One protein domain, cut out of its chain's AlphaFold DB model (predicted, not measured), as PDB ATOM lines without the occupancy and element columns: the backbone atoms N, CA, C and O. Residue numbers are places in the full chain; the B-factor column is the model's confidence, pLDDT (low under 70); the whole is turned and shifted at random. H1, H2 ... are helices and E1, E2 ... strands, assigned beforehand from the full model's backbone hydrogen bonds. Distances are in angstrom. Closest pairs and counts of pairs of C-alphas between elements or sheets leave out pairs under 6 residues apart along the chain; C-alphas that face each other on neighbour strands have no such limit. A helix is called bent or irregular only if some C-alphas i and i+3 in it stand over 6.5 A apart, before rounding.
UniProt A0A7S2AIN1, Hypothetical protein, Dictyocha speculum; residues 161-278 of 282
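This is residues 161 to 278 of the 282 residues of the protein "Hypothetical protein" of Dictyocha speculum (UniProt A0A7S2AIN1). A loose head of long loops, with the hairpin E1-E2 and short H2, leads into long H3; H1 runs beside H3, and H4 makes a corner at its far end. The class is mostly helix: 118 residues with H1, E1, E2, H2, H3, H4 in order. The whole is loose, radius of gyration of the C-alphas 18.1 A, spanning 54 by 35 by 26 A.

E1 is residues 186 to 188, E2 194 to 196, H2 209 to 214, H1 161 to 167. H3, 238 to 260, 32.5 A long, begins at C-alpha 238 (17.956, 34.340, -23.866); H4, 262 to 278, is 25.0 A.

E1 and E2 are antiparallel, N 187 and O 195 within hydrogen-bond range at 2.9 A. H2, near E2, is irregular: C-alphas 210 and 213 are 7.7 A apart. H1 touches H3, closest C-alphas 163 and 246, 4.9 A. H4 touches H3 with residues 264 to 266 alone, closest C-alphas 265 and 258, 5.5 A. O i to N i+4 pairs within range: every one in H3 and H4, 2 of 3 in H1, 0 of 2 in H2, whose O i to N i+3 pairs are 2 of 3.

The printed part has no cut. Links H1-E1, E2-H2 and H2-H3 are long. Residues 205 to 210, 221 to 225 and 274 to 278 have pLDDT under 70.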
ATOM      1  N   SER A 161      23.982  38.868  -5.036       92.25
ATOM      2  CA  SER A 161      24.617  39.812  -5.957       92.25
ATOM      3  C   SER A 161      25.311  39.089  -7.109       92.25
ATOM      4  O   SER A 161      25.214  39.538  -8.249       92.25
ATOM      5  N   ALA A 162      25.962  37.949  -6.852       93.12
ATOM      6  CA  ALA A 162      26.582  37.137  -7.899       93.12
ATOM      7  C   ALA A 162      25.542  36.584  -8.886       93.12
ATOM      8  O   ALA A 162      25.763  36.628 -10.097       93.12
ATOM      9  N   MET A 163      24.387  36.125  -8.390       91.19
ATOM     10  CA  MET A 163      23.269  35.693  -9.237       91.19
ATOM     11  C   MET A 163      22.714  36.848 -10.082       91.19
ATOM     12  O   MET A 163      22.509  36.687 -11.284       91.19
ATOM     13  N   ALA A 164      22.519  38.029  -9.491       89.75
ATOM     14  CA  ALA A 164      22.041  39.207 -10.216       89.75
ATOM     15  C   ALA A 164      23.040  39.667 -11.297       89.75
ATOM     16  O   ALA A 164      22.656  39.925 -12.442       89.75
ATOM     17  N   GLU A 165      24.333  39.706 -10.968       91.19
ATOM     18  CA  GLU A 165      25.402  40.084 -11.898       91.19
ATOM     19  C   GLU A 165      25.559  39.070 -13.038       91.19
ATOM     20  O   GLU A 165      25.883  39.434 -14.170       91.19
ATOM     21  N   ALA A 166      25.264  37.793 -12.783       89.38
ATOM     22  CA  ALA A 166      25.339  36.746 -13.791       89.38
ATOM     23  C   ALA A 166      24.416  36.996 -14.987       89.38
ATOM     24  O   ALA A 166      24.754  36.563 -16.091       89.38
ATOM     25  N   ARG A 167      23.311  37.738 -14.818       87.25
ATOM     26  CA  ARG A 167      22.408  38.147 -15.908       87.25
ATOM     27  C   ARG A 167      22.947  39.319 -16.732       87.25
ATOM     28  O   ARG A 167      22.612  39.490 -17.902       87.25
ATOM     29  N   ILE A 168      23.812  40.132 -16.142       89.88
ATOM     30  CA  ILE A 168      24.324  41.346 -16.768       89.88
ATOM     31  C   ILE A 168      25.558  40.996 -17.609       89.88
ATOM     32  O   ILE A 168      26.344  40.093 -17.300       89.88
ATOM     33  N   ARG A 169      25.702  41.661 -18.757       88.31
ATOM     34  CA  ARG A 169      26.889  41.583 -19.613       88.31
ATOM     35  C   ARG A 169      27.565  42.937 -19.664       88.31
ATOM     36  O   ARG A 169      26.902  43.968 -19.719       88.31
ATOM     37  N   GLU A 170      28.891  42.919 -19.712       91.75
ATOM     38  CA  GLU A 170      29.699  44.125 -19.837       91.75
ATOM     39  C   GLU A 170      30.464  44.131 -21.151       91.75
ATOM     40  O   GLU A 170      31.035  43.125 -21.583       91.75
ATOM     41  N   CYS A 171      30.529  45.296 -21.785       90.69
ATOM     42  CA  CYS A 171      31.396  45.465 -22.934       90.69
ATOM     43  C   CYS A 171      32.868  45.425 -22.502       90.69
ATOM     44  O   CYS A 171      33.327  46.300 -21.771       90.69
ATOM     45  N   GLY A 172      33.653  44.494 -23.048       87.56
ATOM     46  CA  GLY A 172      35.096  44.416 -22.780       87.56
ATOM     47  C   GLY A 172      35.899  45.669 -23.169       87.56
ATOM     48  O   GLY A 172      37.002  45.845 -22.669       87.56
ATOM     49  N   SER A 173      35.354  46.548 -24.022       88.44
ATOM     50  CA  SER A 173      36.038  47.767 -24.483       88.44
ATOM     51  C   SER A 173      35.670  49.034 -23.706       88.44
ATOM     52  O   SER A 173      36.542  49.870 -23.513       88.44
ATOM     53  N   CYS A 174      34.404  49.221 -23.315       92.25
ATOM     54  CA  CYS A 174      33.944  50.458 -22.657       92.25
ATOM     55  C   CYS A 174      33.193  50.227 -21.340       92.25
ATOM     56  O   CYS A 174      32.681  51.181 -20.766       92.25
ATOM     57  N   LYS A 175      33.078  48.971 -20.891       92.25
ATOM     58  CA  LYS A 175      32.415  48.564 -19.641       92.25
ATOM     59  C   LYS A 175      30.928  48.916 -19.531       92.25
ATOM     60  O   LYS A 175      30.328  48.749 -18.480       92.25
ATOM     61  N   MET A 176      30.294  49.329 -20.629       90.81
ATOM     62  CA  MET A 176      28.845  49.517 -20.670       90.81
ATOM     63  C   MET A 176      28.129  48.198 -20.361       90.81
ATOM     64  O   MET A 176      28.419  47.179 -20.996       90.81
ATOM     65  N   ARG A 177      27.194  48.256 -19.408       93.12
ATOM     66  CA  ARG A 177      26.394  47.131 -18.913       93.12
ATOM     67  C   ARG A 177      25.106  46.989 -19.729       93.12
ATOM     68  O   ARG A 177      24.498  47.998 -20.085       93.12
ATOM     69  N   PHE A 178      24.707  45.763 -20.059       89.31
ATOM     70  CA  PHE A 178      23.498  45.478 -20.841       89.31
ATOM     71  C   PHE A 178      22.988  44.042 -20.631       89.31
ATOM     72  O   PHE A 178      23.746  43.155 -20.238       89.31
ATOM     73  N   THR A 179      21.718  43.807 -20.965       87.94
ATOM     74  CA  THR A 179      21.056  42.487 -20.959       87.94
ATOM     75  C   THR A 179      20.435  42.229 -22.333       87.94
ATOM     76  O   THR A 179      20.067  43.174 -23.037       87.94
ATOM     77  N   LYS A 180      20.341  40.965 -22.752       84.31
ATOM     78  CA  LYS A 180      19.698  40.581 -24.017       84.31
ATOM     79  C   LYS A 180      18.203  40.370 -23.774       84.31
ATOM     80  O   LYS A 180      17.839  39.589 -22.912       84.31
ATOM     81  N   GLN A 181      17.347  41.033 -24.553       76.69
ATOM     82  CA  GLN A 181      15.898  40.756 -24.557       76.69
ATOM     83  C   GLN A 181      15.448  39.884 -25.741       76.69
ATOM     84  O   GLN A 181      14.323  39.411 -25.773       76.69
ATOM     85  N   GLY A 182      16.322  39.662 -26.727       76.56
ATOM     86  CA  GLY A 182      16.031  38.847 -27.906       76.56
ATOM     87  C   GLY A 182      17.127  38.953 -28.965       76.56
ATOM     88  O   GLY A 182      18.103  39.686 -28.800       76.56
ATOM     89  N   GLY A 183      16.978  38.212 -30.064       84.75
ATOM     90  CA  GLY A 183      17.923  38.221 -31.185       84.75
ATOM     91  C   GLY A 183      19.109  37.263 -31.024       84.75
ATOM     92  O   GLY A 183      19.073  36.313 -30.241       84.75
ATOM     93  N   CYS A 184      20.164  37.475 -31.814       86.81
ATOM     94  CA  CYS A 184      21.329  36.589 -31.827       86.81
ATOM     95  C   CYS A 184      22.341  36.925 -30.725       86.81
ATOM     96  O   CYS A 184      22.432  38.058 -30.258       86.81
ATOM     97  N   ASN A 185      23.193  35.963 -30.383       88.38
ATOM     98  CA  ASN A 185      24.235  36.111 -29.365       88.38
ATOM     99  C   ASN A 185      25.418  36.986 -29.797       88.38
ATOM    100  O   ASN A 185      26.369  37.142 -29.030       88.38
ATOM    101  N   LYS A 186      25.403  37.530 -31.018       89.25
ATOM    102  CA  LYS A 186      26.397  38.489 -31.511       89.25
ATOM    103  C   LYS A 186      25.957  39.896 -31.134       89.25
ATOM    104  O   LYS A 186      25.302  40.589 -31.908       89.25
ATOM    105  N   MET A 187      26.360  40.324 -29.946       89.50
ATOM    106  CA  MET A 187      26.038  41.648 -29.430       89.50
ATOM    107  C   MET A 187      26.998  42.685 -30.013       89.50
ATOM    108  O   MET A 187      28.194  42.425 -30.167       89.50
ATOM    109  N   THR A 188      26.480  43.869 -30.336       89.75
ATOM    110  CA  THR A 188      27.278  45.030 -30.754       89.75
ATOM    111  C   THR A 188      27.036  46.157 -29.761       89.75
ATOM    112  O   THR A 188      25.903  46.592 -29.579       89.75
ATOM    113  N   CYS A 189      28.092  46.610 -29.092       90.44
ATOM    114  CA  CYS A 189      28.009  47.721 -28.151       90.44
ATOM    115  C   CYS A 189      27.958  49.060 -28.906       90.44
ATOM    116  O   CYS A 189      28.433  49.165 -30.037       90.44
ATOM    117  N   ARG A 190      27.458  50.111 -28.246       89.19
ATOM    118  CA  ARG A 190      27.434  51.490 -28.766       89.19
ATOM    119  C   ARG A 190      28.824  52.027 -29.129       89.19
ATOM    120  O   ARG A 190      28.936  52.854 -30.020       89.19
ATOM    121  N   CYS A 191      29.889  51.521 -28.498       89.81
ATOM    122  CA  CYS A 191      31.275  51.856 -28.854       89.81
ATOM    123  C   CYS A 191      31.794  51.129 -30.114       89.81
ATOM    124  O   CYS A 191      32.951  51.289 -30.495       89.81
ATOM    125  N   GLY A 192      30.976  50.279 -30.746       87.69
ATOM    126  CA  GLY A 192      31.325  49.521 -31.952       87.69
ATOM    127  C   GLY A 192      32.042  48.189 -31.701       87.69
ATOM    128  O   GLY A 192      32.274  47.429 -32.650       87.69
ATOM    129  N   ALA A 193      32.380  47.864 -30.447       88.81
ATOM    130  CA  ALA A 193      32.891  46.543 -30.084       88.81
ATOM    131  C   ALA A 193      31.814  45.465 -30.287       88.81
ATOM    132  O   ALA A 193      30.628  45.713 -30.065       88.81
ATOM    133  N   LYS A 194      32.227  44.259 -30.686       89.94
ATOM    134  CA  LYS A 194      31.352  43.087 -30.843       89.94
ATOM    135  C   LYS A 194      31.760  42.019 -29.837       89.94
ATOM    136  O   LYS A 194      32.952  41.848 -29.596       89.94
ATOM    137  N   MET A 195      30.799  41.334 -29.235       90.38
ATOM    138  CA  MET A 195      31.051  40.330 -28.201       90.38
ATOM    139  C   MET A 195      29.984  39.241 -28.232       90.38
ATOM    140  O   MET A 195      28.869  39.464 -28.709       90.38
ATOM    141  N   CYS A 196      30.335  38.063 -27.734       89.06
ATOM    142  CA  CYS A 196      29.396  36.961 -27.607       89.06
ATOM    143  C   CYS A 196      28.632  37.051 -26.280       89.06
ATOM    144  O   CYS A 196      29.248  37.188 -25.226       89.06
ATOM    145  N   TYR A 197      27.302  36.937 -26.323       88.25
ATOM    146  CA  TYR A 197      26.453  36.940 -25.125       88.25
ATOM    147  C   TYR A 197      26.716  35.734 -24.208       88.25
ATOM    148  O   TYR A 197      26.684  35.875 -22.989       88.25
ATOM    149  N   VAL A 198      27.027  34.575 -24.799       86.12
ATOM    150  CA  VAL A 198      27.215  33.304 -24.079       86.12
ATOM    151  C   VAL A 198      28.564  33.280 -23.361       86.12
ATOM    152  O   VAL A 198      28.621  33.225 -22.141       86.12
ATOM    153  N   CYS A 199      29.672  33.384 -24.102       86.00
ATOM    154  CA  CYS A 199      31.015  33.231 -23.524       86.00
ATOM    155  C   CYS A 199      31.673  34.547 -23.081       86.00
ATOM    156  O   CYS A 199      32.817  34.536 -22.632       86.00
ATOM    157  N   ARG A 200      30.994  35.691 -23.249       88.56
ATOM    158  CA  ARG A 200      31.467  37.042 -22.877       88.56
ATOM    159  C   ARG A 200      32.737  37.522 -23.604       88.56
ATOM    160  O   ARG A 200      33.198  38.634 -23.362       88.56
ATOM    161  N   GLN A 201      33.287  36.731 -24.530       88.25
ATOM    162  CA  GLN A 201      34.519  37.065 -25.246       88.25
ATOM    163  C   GLN A 201      34.294  38.109 -26.354       88.25
ATOM    164  O   GLN A 201      33.245  38.099 -27.019       88.25
ATOM    165  N   PRO A 202      35.278  38.996 -26.603       88.00
ATOM    166  CA  PRO A 202      35.235  39.917 -27.728       88.00
ATOM    167  C   PRO A 202      35.328  39.153 -29.053       88.00
ATOM    168  O   PRO A 202      36.134  38.244 -29.236       88.00
ATOM    169  N   ILE A 203      34.519  39.569 -30.020       86.94
ATOM    170  CA  ILE A 203      34.548  39.068 -31.390       86.94
ATOM    171  C   ILE A 203      35.445  40.025 -32.177       86.94
ATOM    172  O   ILE A 203      35.067  41.169 -32.440       86.94
ATOM    173  N   GLY A 204      36.663  39.572 -32.486       71.00
ATOM    174  CA  GLY A 204      37.709  40.388 -33.102       71.00
ATOM    175  C   GLY A 204      37.289  41.079 -34.409       71.00
ATOM    176  O   GLY A 204      36.405  40.619 -35.132       71.00
ATOM    177  N   LYS A 205      37.961  42.195 -34.727       56.78
ATOM    178  CA  LYS A 205      37.747  42.978 -35.962       56.78
ATOM    179  C   LYS A 205      38.387  42.335 -37.210       56.78
ATOM    180  O   LYS A 205      38.035  42.709 -38.323       56.78
ATOM    181  N   SER A 206      39.308  41.378 -37.038       53.44
ATOM    182  CA  SER A 206      40.131  40.811 -38.116       53.44
ATOM    183  C   SER A 206      39.507  39.569 -38.784       53.44
ATOM    184  O   SER A 206      39.456  38.487 -38.209       53.44
ATOM    185  N   ILE A 207      39.008  39.778 -40.007       51.91
ATOM    186  CA  ILE A 207      39.230  38.973 -41.227       51.91
ATOM    187  C   ILE A 207      38.923  37.458 -41.144       51.91
ATOM    188  O   ILE A 207      39.803  36.607 -41.227       51.91
ATOM    189  N   LYS A 208      37.626  37.129 -41.045       53.19
ATOM    190  CA  LYS A 208      36.875  36.171 -41.900       53.19
ATOM    191  C   LYS A 208      35.406  36.153 -41.434       53.19
ATOM    192  O   LYS A 208      35.125  36.010 -40.245       53.19
ATOM    193  N   ASN A 209      34.458  36.354 -42.354       60.78
ATOM    194  CA  ASN A 209      33.004  36.362 -42.101       60.78
ATOM    195  C   ASN A 209      32.507  37.292 -40.971       60.78
ATOM    196  O   ASN A 209      31.633  36.900 -40.208       60.78
ATOM    197  N   ASN A 210      33.016  38.525 -40.829       67.81
ATOM    198  CA  ASN A 210      32.426  39.552 -39.939       67.81
ATOM    199  C   ASN A 210      32.132  39.063 -38.492       67.81
ATOM    200  O   ASN A 210      31.097  39.395 -37.904       67.81
ATOM    201  N   GLY A 211      32.996  38.209 -37.930       73.62
ATOM    202  CA  GLY A 211      32.835  37.666 -36.577       73.62
ATOM    203  C   GLY A 211      31.930  36.433 -36.444       73.62
ATOM    204  O   GLY A 211      31.796  35.899 -35.347       73.62
ATOM    205  N   TYR A 212      31.347  35.928 -37.537       80.94
ATOM    206  CA  TYR A 212      30.546  34.697 -37.521       80.94
ATOM    207  C   TYR A 212      31.382  33.422 -37.345       80.94
ATOM    208  O   TYR A 212      30.835  32.382 -36.998       80.94
ATOM    209  N   ALA A 213      32.705  33.495 -37.515       82.88
ATOM    210  CA  ALA A 213      33.621  32.380 -37.258       82.88
ATOM    211  C   ALA A 213      33.685  31.958 -35.774       82.88
ATOM    212  O   ALA A 213      34.114  30.843 -35.474       82.88
ATOM    213  N   HIS A 214      33.251  32.833 -34.856       84.75
ATOM    214  CA  HIS A 214      33.086  32.508 -33.437       84.75
ATOM    215  C   HIS A 214      31.965  31.482 -33.209       84.75
ATOM    216  O   HIS A 214      32.014  30.695 -32.264       84.75
ATOM    217  N   TYR A 215      30.971  31.472 -34.100       87.38
ATOM    218  CA  TYR A 215      29.791  30.639 -33.977       87.38
ATOM    219  C   TYR A 215      29.908  29.377 -34.821       87.38
ATOM    220  O   TYR A 215      30.517  29.344 -35.892       87.38
ATOM    221  N   CYS A 216      29.318  28.305 -34.318       86.88
ATOM    222  CA  CYS A 216      29.266  27.041 -35.030       86.88
ATOM    223  C   CYS A 216      28.239  27.095 -36.175       86.88
ATOM    224  O   CYS A 216      27.131  27.590 -35.993       86.88
ATOM    225  N   GLN A 217      28.605  26.526 -37.327       83.31
ATOM    226  CA  GLN A 217      27.802  26.518 -38.560       83.31
ATOM    227  C   GLN A 217      27.173  25.148 -38.868       83.31
ATOM    228  O   GLN A 217      26.568  24.963 -39.917       83.31
ATOM    229  N   HIS A 218      27.330  24.167 -37.977       82.25
ATOM    230  CA  HIS A 218      26.728  22.850 -38.165       82.25
ATOM    231  C   HIS A 218      25.205  22.905 -37.950       82.25
ATOM    232  O   HIS A 218      24.775  23.522 -36.969       82.25
ATOM    233  N   PRO A 219      24.408  22.228 -38.803       75.75
ATOM    234  CA  PRO A 219      22.988  21.997 -38.559       75.75
ATOM    235  C   PRO A 219      22.784  21.334 -37.200       75.75
ATOM    236  O   PRO A 219      23.577  20.476 -36.798       75.75
ATOM    237  N   ARG A 220      21.745  21.755 -36.484       71.00
ATOM    238  CA  ARG A 220      21.520  21.334 -35.107       71.00
ATOM    239  C   ARG A 220      20.051  21.178 -34.781       71.00
ATOM    240  O   ARG A 220      19.208  21.890 -35.316       71.00
ATOM    241  N   GLU A 221      19.809  20.295 -33.828       62.09
ATOM    242  CA  GLU A 221      18.556  20.231 -33.094       62.09
ATOM    243  C   GLU A 221      18.527  21.356 -32.040       62.09
ATOM    244  O   GLU A 221      19.558  21.618 -31.403       62.09
ATOM    245  N   PRO A 222      17.384  22.037 -31.846       61.59
ATOM    246  CA  PRO A 222      17.220  23.032 -30.789       61.59
ATOM    247  C   PRO A 222      17.577  22.460 -29.405       61.59
ATOM    248  O   PRO A 222      17.205  21.336 -29.081       61.59
ATOM    249  N   GLY A 223      18.308  23.223 -28.585       59.69
ATOM    250  CA  GLY A 223      18.601  22.870 -27.186       59.69
ATOM    251  C   GLY A 223      19.819  21.967 -26.933       59.69
ATOM    252  O   GLY A 223      20.193  21.787 -25.778       59.69
ATOM    253  N   ARG A 224      20.494  21.431 -27.965       66.25
ATOM    254  CA  ARG A 224      21.742  20.652 -27.801       66.25
ATOM    255  C   ARG A 224      22.987  21.385 -28.309       66.25
ATOM    256  O   ARG A 224      22.969  22.057 -29.340       66.25
ATOM    257  N   GLY A 225      24.107  21.205 -27.601       69.31
ATOM    258  CA  GLY A 225      25.434  21.662 -28.030       69.31
ATOM    259  C   GLY A 225      25.927  20.967 -29.308       69.31
ATOM    260  O   GLY A 225      25.333  20.006 -29.794       69.31
ATOM    261  N   CYS A 226      27.027  21.441 -29.905       79.62
ATOM    262  CA  CYS A 226      27.631  20.698 -31.016       79.62
ATOM    263  C   CYS A 226      28.325  19.443 -30.505       79.62
ATOM    264  O   CYS A 226      29.211  19.546 -29.669       79.62
ATOM    265  N   SER A 227      28.091  18.312 -31.159       80.75
ATOM    266  CA  SER A 227      28.977  17.149 -31.042       80.75
ATOM    267  C   SER A 227      30.261  17.273 -31.879       80.75
ATOM    268  O   SER A 227      31.204  16.520 -31.673       80.75
ATOM    269  N   LYS A 228      30.318  18.217 -32.832       83.00
ATOM    270  CA  LYS A 228      31.407  18.334 -33.821       83.00
ATOM    271  C   LYS A 228      32.411  19.462 -33.546       83.00
ATOM    272  O   LYS A 228      33.448  19.508 -34.196       83.00
ATOM    273  N   CYS A 229      32.109  20.419 -32.660       84.31
ATOM    274  CA  CYS A 229      33.032  21.516 -32.323       84.31
ATOM    275  C   CYS A 229      32.652  22.255 -31.029       84.31
ATOM    276  O   CYS A 229      31.517  22.179 -30.580       84.31
ATOM    277  N   GLN A 230      33.571  23.065 -30.501       81.38
ATOM    278  CA  GLN A 230      33.390  23.850 -29.268       81.38
ATOM    279  C   GLN A 230      33.034  25.332 -29.521       81.38
ATOM    280  O   GLN A 230      33.277  26.195 -28.686       81.38
ATOM    281  N   ARG A 231      32.511  25.670 -30.708       84.56
ATOM    282  CA  ARG A 231      32.129  27.056 -31.044       84.56
ATOM    283  C   ARG A 231      30.753  27.407 -30.479       84.56
ATOM    284  O   ARG A 231      29.849  26.569 -30.506       84.56
ATOM    285  N   CYS A 232      30.575  28.662 -30.063       86.00
ATOM    286  CA  CYS A 232      29.332  29.140 -29.460       86.00
ATOM    287  C   CYS A 232      28.134  29.037 -30.411       86.00
ATOM    288  O   CYS A 232      28.264  29.020 -31.641       86.00
ATOM    289  N   ASN A 233      26.939  29.004 -29.827       85.75
ATOM    290  CA  ASN A 233      25.704  29.061 -30.588       85.75
ATOM    291  C   ASN A 233      25.350  30.515 -30.931       85.75
ATOM    292  O   ASN A 233      25.469  31.402 -30.085       85.75
ATOM    293  N   LEU A 234      24.955  30.767 -32.181       86.75
ATOM    294  CA  LEU A 234      24.523  32.097 -32.617       86.75
ATOM    295  C   LEU A 234      23.097  32.402 -32.147       86.75
ATOM    296  O   LEU A 234      22.806  33.551 -31.821       86.75
ATOM    297  N   TRP A 235      22.241  31.380 -32.108       84.50
ATOM    298  CA  TRP A 235      20.823  31.502 -31.790       84.50
ATOM    299  C   TRP A 235      20.466  30.566 -30.644       84.50
ATOM    300  O   TRP A 235      20.485  29.346 -30.801       84.50
ATOM    301  N   SER A 236      20.140  31.148 -29.502       81.25
ATOM    302  CA  SER A 236      19.621  30.462 -28.321       81.25
ATOM    303  C   SER A 236      18.592  31.348 -27.640       81.25
ATOM    304  O   SER A 236      18.553  32.570 -27.859       81.25
ATOM    305  N   ASP A 237      17.765  30.693 -26.838       83.00
ATOM    306  CA  ASP A 237      16.819  31.344 -25.953       83.00
ATOM    307  C   ASP A 237      17.581  32.150 -24.889       83.00
ATOM    308  O   ASP A 237      18.500  31.641 -24.247       83.00
ATOM    309  N   ALA A 238      17.254  33.439 -24.774       79.38
ATOM    310  CA  ALA A 238      17.956  34.340 -23.866       79.38
ATOM    311  C   ALA A 238      17.656  34.023 -22.395       79.38
ATOM    312  O   ALA A 238      18.545  34.186 -21.562       79.38
ATOM    313  N   ASP A 239      16.449  33.543 -22.089       83.75
ATOM    314  CA  ASP A 239      16.051  33.210 -20.727       83.75
ATOM    315  C   ASP A 239      16.746  31.926 -20.268       83.75
ATOM    316  O   ASP A 239      17.204  31.853 -19.132       83.75
ATOM    317  N   GLU A 240      16.896  30.933 -21.147       85.06
ATOM    318  CA  GLU A 240      17.662  29.720 -20.831       85.06
ATOM    319  C   GLU A 240      19.160  30.008 -20.639       85.06
ATOM    320  O   GLU A 240      19.771  29.495 -19.698       85.06
ATOM    321  N   ASP A 241      19.748  30.875 -21.471       82.88
ATOM    322  CA  ASP A 241      21.139  31.313 -21.301       82.88
ATOM    323  C   ASP A 241      21.335  32.079 -19.975       82.88
ATOM    324  O   ASP A 241      22.342  31.891 -19.285       82.88
ATOM    325  N   ASP A 242      20.379  32.938 -19.603       87.50
ATOM    326  CA  ASP A 242      20.395  33.678 -18.338       87.50
ATOM    327  C   ASP A 242      20.231  32.731 -17.138       87.50
ATOM    328  O   ASP A 242      21.000  32.828 -16.181       87.50
ATOM    329  N   LYS A 243      19.289  31.779 -17.194       89.62
ATOM    330  CA  LYS A 243      19.087  30.760 -16.147       89.62
ATOM    331  C   LYS A 243      20.339  29.923 -15.928       89.62
ATOM    332  O   LYS A 243      20.715  29.692 -14.779       89.62
ATOM    333  N   LEU A 244      20.992  29.488 -17.008       88.12
ATOM    334  CA  LEU A 244      22.236  28.730 -16.912       88.12
ATOM    335  C   LEU A 244      23.338  29.570 -16.256       88.12
ATOM    336  O   LEU A 244      23.960  29.107 -15.304       88.12
ATOM    337  N   ALA A 245      23.519  30.822 -16.687       88.44
ATOM    338  CA  ALA A 245      24.515  31.717 -16.101       88.44
ATOM    339  C   ALA A 245      24.260  31.989 -14.608       88.44
ATOM    340  O   ALA A 245      25.202  31.999 -13.817       88.44
ATOM    341  N   ILE A 246      22.999  32.190 -14.211       91.75
ATOM    342  CA  ILE A 246      22.602  32.375 -12.807       91.75
ATOM    343  C   ILE A 246      22.909  31.115 -11.996       91.75
ATOM    344  O   ILE A 246      23.469  31.215 -10.904       91.75
ATOM    345  N   LYS A 247      22.581  29.932 -12.528       92.75
ATOM    346  CA  LYS A 247      22.848  28.650 -11.870       92.75
ATOM    347  C   LYS A 247      24.346  28.427 -11.662       92.75
ATOM    348  O   LYS A 247      24.759  28.145 -10.543       92.75
ATOM    349  N   GLU A 248      25.151  28.606 -12.705       92.62
ATOM    350  CA  GLU A 248      26.609  28.464 -12.630       92.62
ATOM    351  C   GLU A 248      27.223  29.463 -11.637       92.62
ATOM    352  O   GLU A 248      28.065  29.091 -10.819       92.62
ATOM    353  N   ALA A 249      26.773  30.724 -11.653       93.25
ATOM    354  CA  ALA A 249      27.234  31.738 -10.707       93.25
ATOM    355  C   ALA A 249      26.854  31.401  -9.261       93.25
ATOM    356  O   ALA A 249      27.670  31.585  -8.355       93.25
ATOM    357  N   ARG A 250      25.643  30.877  -9.043       93.69
ATOM    358  CA  ARG A 250      25.197  30.406  -7.733       93.69
ATOM    359  C   ARG A 250      26.075  29.263  -7.243       93.69
ATOM    360  O   ARG A 250      26.638  29.372  -6.162       93.69
ATOM    361  N   GLU A 251      26.229  28.202  -8.032       94.19
ATOM    362  CA  GLU A 251      27.017  27.019  -7.660       94.19
ATOM    363  C   GLU A 251      28.478  27.377  -7.364       94.19
ATOM    364  O   GLU A 251      29.036  26.929  -6.360       94.19
ATOM    365  N   ALA A 252      29.085  28.235  -8.189       94.44
ATOM    366  CA  ALA A 252      30.450  28.703  -7.983       94.44
ATOM    367  C   ALA A 252      30.586  29.530  -6.695       94.44
ATOM    368  O   ALA A 252      31.525  29.325  -5.924       94.44
ATOM    369  N   THR A 253      29.647  30.445  -6.440       92.12
ATOM    370  CA  THR A 253      29.699  31.325  -5.263       92.12
ATOM    371  C   THR A 253      29.365  30.574  -3.978       92.12
ATOM    372  O   THR A 253      30.031  30.790  -2.972       92.12
ATOM    373  N   GLU A 254      28.402  29.648  -4.003       93.44
ATOM    374  CA  GLU A 254      28.099  28.753  -2.880       93.44
ATOM    375  C   GLU A 254      29.288  27.839  -2.562       93.44
ATOM    376  O   GLU A 254      29.651  27.687  -1.399       93.44
ATOM    377  N   SER A 255      29.945  27.280  -3.584       93.19
ATOM    378  CA  SER A 255      31.150  26.462  -3.389       93.19
ATOM    379  C   SER A 255      32.290  27.275  -2.775       93.19
ATOM    380  O   SER A 255      32.952  26.803  -1.854       93.19
ATOM    381  N   ALA A 256      32.496  28.510  -3.241       93.81
ATOM    382  CA  ALA A 256      33.490  29.412  -2.667       93.81
ATOM    383  C   ALA A 256      33.148  29.797  -1.217       93.81
ATOM    384  O   ALA A 256      34.027  29.777  -0.363       93.81
ATOM    385  N   ALA A 257      31.877  30.085  -0.919       92.19
ATOM    386  CA  ALA A 257      31.412  30.391   0.434       92.19
ATOM    387  C   ALA A 257      31.607  29.205   1.393       92.19
ATOM    388  O   ALA A 257      32.082  29.388   2.512       92.19
ATOM    389  N   ALA A 258      31.312  27.982   0.940       92.88
ATOM    390  CA  ALA A 258      31.529  26.761   1.713       92.88
ATOM    391  C   ALA A 258      33.019  26.479   1.971       92.88
ATOM    392  O   ALA A 258      33.374  25.993   3.042       92.88
ATOM    393  N   GLN A 259      33.892  26.787   1.004       93.31
ATOM    394  CA  GLN A 259      35.346  26.688   1.170       93.31
ATOM    395  C   GLN A 259      35.902  27.757   2.120       93.31
ATOM    396  O   GLN A 259      36.840  27.481   2.861       93.31
ATOM    397  N   GLU A 260      35.336  28.965   2.093       91.69
ATOM    398  CA  GLU A 260      35.735  30.083   2.950       91.69
ATOM    399  C   GLU A 260      35.327  29.845   4.411       91.69
ATOM    400  O   GLU A 260      36.148  29.989   5.317       91.69
ATOM    401  N   ASN A 261      34.072  29.455   4.648       90.88
ATOM    402  CA  ASN A 261      33.566  29.150   5.981       90.88
ATOM    403  C   ASN A 261      32.380  28.174   5.913       90.88
ATOM    404  O   ASN A 261      31.221  28.574   5.768       90.88
ATOM    405  N   LEU A 262      32.679  26.880   6.063       91.94
ATOM    406  CA  LEU A 262      31.682  25.814   5.963       91.94
ATOM    407  C   LEU A 262      30.567  25.940   7.010       91.94
ATOM    408  O   LEU A 262      29.404  25.731   6.674       91.94
ATOM    409  N   GLY A 263      30.904  26.303   8.253       88.75
ATOM    410  CA  GLY A 263      29.925  26.419   9.339       88.75
ATOM    411  C   GLY A 263      28.944  27.570   9.118       88.75
ATOM    412  O   GLY A 263      27.737  27.398   9.272       88.75
ATOM    413  N   LEU A 264      29.449  28.725   8.675       87.44
ATOM    414  CA  LEU A 264      28.622  29.885   8.346       87.44
ATOM    415  C   LEU A 264      27.689  29.598   7.160       87.44
ATOM    416  O   LEU A 264      26.506  29.931   7.196       87.44
ATOM    417  N   TYR A 265      28.206  28.925   6.129       90.19
ATOM    418  CA  TYR A 265      27.421  28.516   4.966       90.19
ATOM    419  C   TYR A 265      26.317  27.503   5.318       90.19
ATOM    420  O   TYR A 265      25.196  27.622   4.824       90.19
ATOM    421  N   GLN A 266      26.609  26.524   6.182       89.44
ATOM    422  CA  GLN A 266      25.614  25.559   6.667       89.44
ATOM    423  C   GLN A 266      24.497  26.251   7.455       89.44
ATOM    424  O   GLN A 266      23.327  26.036   7.143       89.44
ATOM    425  N   SER A 267      24.847  27.147   8.386       86.06
ATOM    426  CA  SER A 267      23.859  27.903   9.167       86.06
ATOM    427  C   SER A 267      22.939  28.747   8.276       86.06
ATOM    428  O   SER A 267      21.718  28.735   8.435       86.06
ATOM    429  N   LEU A 268      23.503  29.395   7.251       86.50
ATOM    430  CA  LEU A 268      22.737  30.157   6.268       86.50
ATOM    431  C   LEU A 268      21.757  29.276   5.473       86.50
ATOM    432  O   LEU A 268      20.608  29.671   5.271       86.50
ATOM    433  N   LYS A 269      22.178  28.078   5.043       87.38
ATOM    434  CA  LYS A 269      21.302  27.119   4.342       87.38
ATOM    435  C   LYS A 269      20.159  26.634   5.232       87.38
ATOM    436  O   LYS A 269      19.024  26.569   4.768       87.38
ATOM    437  N   GLU A 270      20.441  26.309   6.489       85.25
ATOM    438  CA  GLU A 270      19.430  25.859   7.452       85.25
ATOM    439  C   GLU A 270      18.352  26.924   7.679       85.25
ATOM    440  O   GLU A 270      17.161  26.616   7.599       85.25
ATOM    441  N   LYS A 271      18.758  28.187   7.858       81.50
ATOM    442  CA  LYS A 271      17.833  29.320   8.019       81.50
ATOM    443  C   LYS A 271      16.963  29.544   6.777       81.50
ATOM    444  O   LYS A 271      15.750  29.683   6.905       81.50
ATOM    445  N   GLN A 272      17.539  29.474   5.573       77.56
ATOM    446  CA  GLN A 272      16.770  29.581   4.320       77.56
ATOM    447  C   GLN A 272      15.731  28.458   4.158       77.56
ATOM    448  O   GLN A 272      14.635  28.691   3.651       77.56
ATOM    449  N   HIS A 273      16.047  27.231   4.587       75.81
ATOM    450  CA  HIS A 273      15.094  26.119   4.547       75.81
ATOM    451  C   HIS A 273      13.913  26.312   5.511       75.81
ATOM    452  O   HIS A 273      12.793  25.921   5.178       75.81
ATOM    453  N   GLN A 274      14.145  26.919   6.677       68.62
ATOM    454  CA  GLN A 274      13.099  27.207   7.664       68.62
ATOM    455  C   GLN A 274      12.139  28.308   7.188       68.62
ATOM    456  O   GLN A 274      10.934  28.178   7.387       68.62
ATOM    457  N   GLU A 275      12.643  29.336   6.497       64.12
ATOM    458  CA  GLU A 275      11.816  30.400   5.903       64.12
ATOM    459  C   GLU A 275      10.876  29.850   4.811       64.12
ATOM    460  O   GLU A 275       9.682  30.133   4.819       64.12
ATOM    461  N   ILE A 276      11.380  28.989   3.917       60.19
ATOM    462  CA  ILE A 276      10.586  28.411   2.814       60.19
ATOM    463  C   ILE A 276       9.563  27.374   3.320       60.19
ATOM    464  O   ILE A 276       8.496  27.217   2.730       60.19
ATOM    465  N   GLY A 277       9.864  26.664   4.412       49.06
ATOM    466  CA  GLY A 277       8.948  25.692   5.024       49.06
ATOM    467  C   GLY A 277       7.771  26.316   5.787       49.06
ATOM    468  O   GLY A 277       6.778  25.628   6.030       49.06
ATOM    469  N   GLY A 278       7.861  27.600   6.151       45.47
ATOM    470  CA  GLY A 278       6.808  28.334   6.863       45.47
ATOM    471  C   GLY A 278       5.647  28.800   5.976       45.47
ATOM    472  O   GLY A 278       4.517  28.871   6.451       45.47
TER     473      GLY A 278